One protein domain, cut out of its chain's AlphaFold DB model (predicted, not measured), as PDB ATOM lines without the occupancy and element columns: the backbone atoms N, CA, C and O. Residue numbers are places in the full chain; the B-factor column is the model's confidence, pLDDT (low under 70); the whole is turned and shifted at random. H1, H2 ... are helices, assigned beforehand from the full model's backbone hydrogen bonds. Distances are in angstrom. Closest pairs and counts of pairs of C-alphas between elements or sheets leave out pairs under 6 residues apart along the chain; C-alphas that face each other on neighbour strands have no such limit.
ATOM      1  N   GLN A 595      57.462 106.827  73.123       92.00
ATOM      2  CA  GLN A 595      56.217 107.505  72.772       92.00
ATOM      3  C   GLN A 595      56.473 108.989  72.525       92.00
ATOM      4  O   GLN A 595      57.290 109.614  73.202       92.00
ATOM      5  N   THR A 596      55.770 109.556  71.550       92.12
ATOM      6  CA  THR A 596      55.683 111.011  71.404       92.12
ATOM      7  C   THR A 596      54.655 111.595  72.370       92.12
ATOM      8  O   THR A 596      53.786 110.898  72.884       92.12
ATOM      9  N   THR A 597      54.700 112.907  72.577       91.12
ATOM     10  CA  THR A 597      53.738 113.654  73.399       91.12
ATOM     11  C   THR A 597      52.299 113.475  72.897       91.12
ATOM     12  O   THR A 597      51.361 113.408  73.689       91.12
ATOM     13  N   ILE A 598      52.102 113.383  71.575       91.31
ATOM     14  CA  ILE A 598      50.778 113.114  70.995       91.31
ATOM     15  C   ILE A 598      50.355 111.665  71.261       91.31
ATOM     16  O   ILE A 598      49.192 111.426  71.573       91.31
ATOM     17  N   GLU A 599      51.275 110.711  71.142       93.44
ATOM     18  CA  GLU A 599      50.997 109.293  71.380       93.44
ATOM     19  C   GLU A 599      50.660 109.011  72.845       93.44
ATOM     20  O   GLU A 599      49.653 108.357  73.100       93.44
ATOM     21  N   ASP A 600      51.429 109.565  73.785       91.94
ATOM     22  CA  ASP A 600      51.178 109.477  75.233       91.94
ATOM     23  C   ASP A 600      49.764 109.989  75.559       91.94
ATOM     24  O   ASP A 600      48.979 109.309  76.216       91.94
ATOM     25  N   TRP A 601      49.363 111.123  74.964       90.56
ATOM     26  CA  TRP A 601      48.007 111.662  75.113       90.56
ATOM     27  C   TRP A 601      46.914 110.757  74.514       90.56
ATOM     28  O   TRP A 601      45.822 110.653  75.075       90.56
ATOM     29  N   ILE A 602      47.168 110.107  73.371       92.38
ATOM     30  CA  ILE A 602      46.211 109.164  72.763       92.38
ATOM     31  C   ILE A 602      46.040 107.931  73.652       92.38
ATOM     32  O   ILE A 602      44.907 107.480  73.825       92.38
ATOM     33  N   VAL A 603      47.137 107.407  74.208       93.44
ATOM     34  CA  VAL A 603      47.144 106.232  75.092       93.44
ATOM     35  C   VAL A 603      46.419 106.537  76.401       93.44
ATOM     36  O   VAL A 603      45.530 105.781  76.779       93.44
ATOM     37  N   GLU A 604      46.695 107.677  77.036       92.69
ATOM     38  CA  GLU A 604      45.992 108.107  78.254       92.69
ATOM     39  C   GLU A 604      44.472 108.213  78.014       92.69
ATOM     40  O   GLU A 604      43.653 107.758  78.814       92.69
ATOM     41  N   LYS A 605      44.062 108.763  76.861       91.38
ATOM     42  CA  LYS A 605      42.643 108.824  76.472       91.38
ATOM     43  C   LYS A 605      42.049 107.464  76.122       91.38
ATOM     44  O   LYS A 605      40.851 107.270  76.326       91.38
ATOM     45  N   ALA A 606      42.850 106.549  75.586       93.31
ATOM     46  CA  ALA A 606      42.431 105.185  75.293       93.31
ATOM     47  C   ALA A 606      42.142 104.417  76.585       93.31
ATOM     48  O   ALA A 606      41.079 103.810  76.686       93.31
ATOM     49  N   GLN A 607      43.035 104.519  77.577       93.62
ATOM     50  CA  GLN A 607      42.873 103.903  78.896       93.62
ATOM     51  C   GLN A 607      41.568 104.355  79.560       93.62
ATOM     52  O   GLN A 607      40.715 103.516  79.825       93.62
ATOM     53  N   GLY A 608      41.348 105.669  79.703       91.12
ATOM     54  CA  GLY A 608      40.122 106.177  80.335       91.12
ATOM     55  C   GLY A 608      38.834 105.789  79.593       91.12
ATOM     56  O   GLY A 608      37.842 105.432  80.218       91.12
ATOM     57  N   ARG A 609      38.837 105.791  78.248       91.06
ATOM     58  CA  ARG A 609      37.661 105.355  77.469       91.06
ATOM     59  C   ARG A 609      37.357 103.870  77.676       91.06
ATOM     60  O   ARG A 609      36.196 103.490  77.768       91.06
ATOM     61  N   ARG A 610      38.390 103.029  77.675       92.50
ATOM     62  CA  ARG A 610      38.238 101.578  77.815       92.50
ATOM     63  C   ARG A 610      37.808 101.199  79.221       92.50
ATOM     64  O   ARG A 610      36.934 100.354  79.344       92.50
ATOM     65  N   GLU A 611      38.326 101.886  80.233       92.69
ATOM     66  CA  GLU A 611      37.863 101.766  81.618       92.69
ATOM     67  C   GLU A 611      36.368 102.108  81.740       92.69
ATOM     68  O   GLU A 611      35.604 101.294  82.252       92.69
ATOM     69  N   GLU A 612      35.915 103.235  81.165       89.56
ATOM     70  CA  GLU A 612      34.486 103.607  81.109       89.56
ATOM     71  C   GLU A 612      33.608 102.538  80.422       89.56
ATOM     72  O   GLU A 612      32.421 102.423  80.721       89.56
ATOM     73  N   GLN A 613      34.172 101.777  79.480       90.06
ATOM     74  CA  GLN A 613      33.471 100.767  78.677       90.06
ATOM     75  C   GLN A 613      33.658  99.331  79.201       90.06
ATOM     76  O   GLN A 613      33.132  98.402  78.592       90.06
ATOM     77  N   GLY A 614      34.412  99.128  80.288       90.81
ATOM     78  CA  GLY A 614      34.748  97.795  80.801       90.81
ATOM     79  C   GLY A 614      35.604  96.949  79.845       90.81
ATOM     80  O   GLY A 614      35.539  95.723  79.878       90.81
ATOM     81  N   LEU A 615      36.376  97.586  78.960       91.44
ATOM     82  CA  LEU A 615      37.246  96.925  77.984       91.44
ATOM     83  C   LEU A 615      38.663  96.691  78.547       91.44
ATOM     84  O   LEU A 615      39.117  97.461  79.394       91.44
ATOM     85  N   PRO A 616      39.414  95.699  78.024       90.62
ATOM     86  CA  PRO A 616      40.814  95.485  78.390       90.62
ATOM     87  C   PRO A 616      41.702  96.707  78.127       90.62
ATOM     88  O   PRO A 616      41.462  97.473  77.180       90.62
ATOM     89  N   GLU A 617      42.766  96.844  78.929       92.44
ATOM     90  CA  GLU A 617      43.729  97.945  78.836       92.44
ATOM     91  C   GLU A 617      44.322  98.067  77.422       92.44
ATOM     92  O   GLU A 617      44.640  97.078  76.758       92.44
ATOM     93  N   PHE A 618      44.470  99.304  76.941       93.44
ATOM     94  CA  PHE A 618      45.080  99.556  75.641       93.44
ATOM     95  C   PHE A 618      46.599  99.369  75.689       93.44
ATOM     96  O   PHE A 618      47.300 100.091  76.398       93.44
ATOM     97  N   VAL A 619      47.118  98.466  74.858       91.88
ATOM     98  CA  VAL A 619      48.559  98.247  74.703       91.88
ATOM     99  C   VAL A 619      49.096  99.092  73.548       91.88
ATOM    100  O   VAL A 619      48.602  99.027  72.426       91.88
ATOM    101  N   PHE A 620      50.138  99.888  73.806       92.81
ATOM    102  CA  PHE A 620      50.783 100.686  72.762       92.81
ATOM    103  C   PHE A 620      51.555  99.793  71.764       92.81
ATOM    104  O   PHE A 620      52.459  99.069  72.198       92.81
ATOM    105  N   PRO A 621      51.266  99.865  70.446       93.00
ATOM    106  CA  PRO A 621      51.731  98.863  69.480       93.00
ATOM    107  C   PRO A 621      53.200  99.014  69.058       93.00
ATOM    108  O   PRO A 621      53.847  98.020  68.746       93.00
ATOM    109  N   TYR A 622      53.763 100.229  69.066       89.75
ATOM    110  CA  TYR A 622      55.112 100.489  68.543       89.75
ATOM    111  C   TYR A 622      56.137 100.574  69.684       89.75
ATOM    112  O   TYR A 622      56.339 101.644  70.256       89.75
ATOM    113  N   ASN A 623      56.817  99.487  70.052       84.00
ATOM    114  CA  ASN A 623      57.800  99.517  71.147       84.00
ATOM    115  C   ASN A 623      59.181  98.997  70.725       84.00
ATOM    116  O   ASN A 623      59.398  97.799  70.623       84.00
ATOM    117  N   LEU A 624      60.131  99.918  70.536       84.19
ATOM    118  CA  LEU A 624      61.540  99.631  70.238       84.19
ATOM    119  C   LEU A 624      62.347  99.207  71.477       84.19
ATOM    120  O   LEU A 624      63.457  98.693  71.344       84.19
ATOM    121  N   GLY A 625      61.831  99.473  72.679       85.88
ATOM    122  CA  GLY A 625      62.605  99.484  73.914       85.88
ATOM    123  C   GLY A 625      63.391 100.788  74.100       85.88
ATOM    124  O   GLY A 625      63.772 101.472  73.146       85.88
ATOM    125  N   TRP A 626      63.646 101.147  75.359       86.88
ATOM    126  CA  TRP A 626      64.243 102.438  75.714       86.88
ATOM    127  C   TRP A 626      65.662 102.624  75.152       86.88
ATOM    128  O   TRP A 626      65.992 103.711  74.687       86.88
ATOM    129  N   ARG A 627      66.487 101.564  75.131       88.12
ATOM    130  CA  ARG A 627      67.869 101.615  74.615       88.12
ATOM    131  C   ARG A 627      67.905 101.927  73.122       88.12
ATOM    132  O   ARG A 627      68.587 102.857  72.702       88.12
ATOM    133  N   ASN A 628      67.114 101.192  72.342       87.12
ATOM    134  CA  ASN A 628      67.055 101.357  70.893       87.12
ATOM    135  C   ASN A 628      66.430 102.699  70.505       87.12
ATOM    136  O   ASN A 628      66.877 103.319  69.544       87.12
ATOM    137  N   ASN A 629      65.434 103.188  71.256       88.12
ATOM    138  CA  ASN A 629      64.875 104.509  70.982       88.12
ATOM    139  C   ASN A 629      65.869 105.635  71.324       88.12
ATOM    140  O   ASN A 629      65.987 106.577  70.552       88.12
ATOM    141  N   VAL A 630      66.642 105.528  72.413       89.31
ATOM    142  CA  VAL A 630      67.735 106.483  72.693       89.31
ATOM    143  C   VAL A 630      68.778 106.458  71.573       89.31
ATOM    144  O   VAL A 630      69.179 107.517  71.094       89.31
ATOM    145  N   GLN A 631      69.174 105.272  71.104       87.62
ATOM    146  CA  GLN A 631      70.110 105.144  69.988       87.62
ATOM    147  C   GLN A 631      69.561 105.775  68.699       87.62
ATOM    148  O   GLN A 631      70.283 106.518  68.042       87.62
ATOM    149  N   LEU A 632      68.279 105.561  68.384       85.50
ATOM    150  CA  LEU A 632      67.599 106.177  67.238       85.50
ATOM    151  C   LEU A 632      67.609 107.708  67.307       85.50
ATOM    152  O   LEU A 632      67.799 108.375  66.294       85.50
ATOM    153  N   ILE A 633      67.413 108.273  68.500       85.94
ATOM    154  CA  ILE A 633      67.427 109.725  68.712       85.94
ATOM    155  C   ILE A 633      68.849 110.292  68.588       85.94
ATOM    156  O   ILE A 633      69.015 111.374  68.035       85.94
ATOM    157  N   LEU A 634      69.875 109.587  69.074       84.69
ATOM    158  CA  LEU A 634      71.255 110.089  69.090       84.69
ATOM    159  C   LEU A 634      72.027 109.856  67.784       84.69
ATOM    160  O   LEU A 634      72.842 110.693  67.409       84.69
ATOM    161  N   GLN A 635      71.803 108.727  67.110       81.12
ATOM    162  CA  GLN A 635      72.558 108.308  65.919       81.12
ATOM    163  C   GLN A 635      71.749 108.445  64.621       81.12
ATOM    164  O   GLN A 635      72.263 108.155  63.542       81.12
ATOM    165  N   GLY A 636      70.495 108.891  64.716       71.50
ATOM    166  CA  GLY A 636      69.564 108.903  63.598       71.50
ATOM    167  C   GLY A 636      68.877 107.551  63.392       71.50
ATOM    168  O   GLY A 636      69.253 106.514  63.941       71.50
ATOM    169  N   SER A 637      67.805 107.572  62.604       68.31
ATOM    170  CA  SER A 637      66.958 106.406  62.371       68.31
ATOM    171  C   SER A 637      67.392 105.626  61.131       68.31
ATOM    172  O   SER A 637      67.473 106.196  60.048       68.31
ATOM    173  N   LYS A 638      67.550 104.299  61.261       70.00
ATOM    174  CA  LYS A 638      67.594 103.370  60.110       70.00
ATOM    175  C   LYS A 638      66.222 103.177  59.447       70.00
ATOM    176  O   LYS A 638      66.141 102.666  58.338       70.00
ATOM    177  N   PHE A 639      65.149 103.562  60.136       78.62
ATOM    178  CA  PHE A 639      63.771 103.478  59.655       78.62
ATOM    179  C   PHE A 639      63.374 104.735  58.875       78.62
ATOM    180  O   PHE A 639      63.755 105.853  59.245       78.62
ATOM    181  N   ASP A 640      62.534 104.546  57.862       83.94
ATOM    182  CA  ASP A 640      61.977 105.585  56.987       83.94
ATOM    183  C   ASP A 640      61.016 106.561  57.704       83.94
ATOM    184  O   ASP A 640      60.705 107.642  57.191       83.94
ATOM    185  N   GLY A 641      60.580 106.212  58.918       85.50
ATOM    186  CA  GLY A 641      59.651 106.975  59.749       85.50
ATOM    187  C   GLY A 641      58.173 106.704  59.449       85.50
ATOM    188  O   GLY A 641      57.317 107.395  60.005       85.50
ATOM    189  N   ILE A 642      57.883 105.727  58.589       88.31
ATOM    190  CA  ILE A 642      56.540 105.263  58.220       88.31
ATOM    191  C   ILE A 642      56.316 103.866  58.801       88.31
ATOM    192  O   ILE A 642      55.339 103.679  59.525       88.31
ATOM    193  N   LYS A 643      57.244 102.932  58.561       88.25
ATOM    194  CA  LYS A 643      57.192 101.564  59.095       88.25
ATOM    195  C   LYS A 643      57.917 101.485  60.439       88.25
ATOM    196  O   LYS A 643      59.025 102.000  60.603       88.25
ATOM    197  N   TRP A 644      57.284 100.835  61.415       87.81
ATOM    198  CA  TRP A 644      57.785 100.726  62.788       87.81
ATOM    199  C   TRP A 644      57.660  99.290  63.300       87.81
ATOM    200  O   TRP A 644      56.654  98.644  63.017       87.81
ATOM    201  N   PRO A 645      58.629  98.792  64.086       88.50
ATOM    202  CA  PRO A 645      58.518  97.467  64.678       88.50
ATOM    203  C   PRO A 645      57.374  97.419  65.693       88.50
ATOM    204  O   PRO A 645      57.158  98.365  66.463       88.50
ATOM    205  N   LEU A 646      56.664  96.296  65.673       90.88
ATOM    206  CA  LEU A 646      55.480  96.050  66.482       90.88
ATOM    207  C   LEU A 646      55.824  95.204  67.703       90.88
ATOM    208  O   LEU A 646      56.710  94.350  67.667       90.88
ATOM    209  N   ARG A 647      55.105  95.454  68.794       90.50
ATOM    210  CA  ARG A 647      55.073  94.558  69.946       90.50
ATOM    211  C   ARG A 647      54.293  93.290  69.578       90.50
ATOM    212  O   ARG A 647      53.329  93.354  68.820       90.50
ATOM    213  N   GLU A 648      54.700  92.158  70.141       88.81
ATOM    214  CA  GLU A 648      54.008  90.878  69.966       88.81
ATOM    215  C   GLU A 648      52.509  91.001  70.307       88.81
ATOM    216  O   GLU A 648      52.139  91.633  71.300       88.81
ATOM    217  N   GLY A 649      51.649  90.455  69.442       87.69
ATOM    218  CA  GLY A 649      50.189  90.526  69.575       87.69
ATOM    219  C   GLY A 649      49.535  91.857  69.168       87.69
ATOM    220  O   GLY A 649      48.318  91.970  69.274       87.69
ATOM    221  N   CYS A 650      50.298  92.855  68.706       91.88
ATOM    222  CA  CYS A 650      49.765  94.149  68.258       91.88
ATOM    223  C   CYS A 650      49.786  94.288  66.725       91.88
ATOM    224  O   CYS A 650      50.729  93.856  66.064       91.88
ATOM    225  N   GLY A 651      48.776  94.958  66.166       91.56
ATOM    226  CA  GLY A 651      48.679  95.305  64.749       91.56
ATOM    227  C   GLY A 651      49.258  96.684  64.410       91.56
ATOM    228  O   GLY A 651      49.303  97.597  65.241       91.56
ATOM    229  N   GLU A 652      49.653  96.871  63.146       90.00
ATOM    230  CA  GLU A 652      50.263  98.118  62.657       90.00
ATOM    231  C   GLU A 652      49.352  99.339  62.802       90.00
ATOM    232  O   GLU A 652      49.836 100.450  63.015       90.00
ATOM    233  N   TYR A 653      48.033  99.158  62.733       92.69
ATOM    234  CA  TYR A 653      47.069 100.258  62.736       92.69
ATOM    235  C   TYR A 653      46.285 100.403  64.042       92.69
ATOM    236  O   TYR A 653      45.391 101.249  64.107       92.69
ATOM    237  N   ASP A 654      46.614  99.651  65.095       92.62
ATOM    238  CA  ASP A 654      45.822  99.621  66.335       92.62
ATOM    239  C   ASP A 654      45.690 100.997  66.994       92.62
ATOM    240  O   ASP A 654      44.591 101.411  67.367       92.62
ATOM    241  N   LEU A 655      46.777 101.776  67.044       93.06
ATOM    242  CA  LEU A 655      46.734 103.156  67.540       93.06
ATOM    243  C   LEU A 655      45.849 104.057  66.662       93.06
ATOM    244  O   LEU A 655      45.147 104.938  67.166       93.06
ATOM    245  N   THR A 656      45.869 103.853  65.344       92.31
ATOM    246  CA  THR A 656      45.076 104.643  64.394       92.31
ATOM    247  C   THR A 656      43.590 104.322  64.513       92.31
ATOM    248  O   THR A 656      42.782 105.256  64.562       92.31
TER     249      THR A 656
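This is residues 595 to 656 of the 757 residues of an uncharacterized protein of Spodoptera exigua (UniProt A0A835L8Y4). A helix, H1, runs along one half of an elongated model; the long link after it, residues 613 to 625, folds back alongside H1 and leads to a shorter helix, H2, at the opposite end. From H2 the tail, residues 636 to 656, folds back again toward the middle. The printed part has 62 residues with two named helices, H1 then H2, and no named strand; the class is all helix, though just 26 residues are in named elements, under half. The whole is loose, with a radius of gyration of the C-alphas of 13.3 A and spans of 42 by 22 by 18 A.

H1, residues 597 to 612, begins with C-alpha 597 at (53.738, 113.654, 73.399) and is 23.0 A long. H2, residues 626 to 635, is 14.1 A long and ends with C-alpha 635 at (72.558, 108.308, 65.919).

H1 and H2 are apart. In H1 and H2 every O i to N i+4 pair is within hydrogen-bond range.

The two C-alphas farthest apart, of Gly 614 and Gln 635, are 42.0 A apart. The link from H1 to H2, 13 residues, is long. The printed part has no cut. Residue 637 alone has a pLDDT under 70.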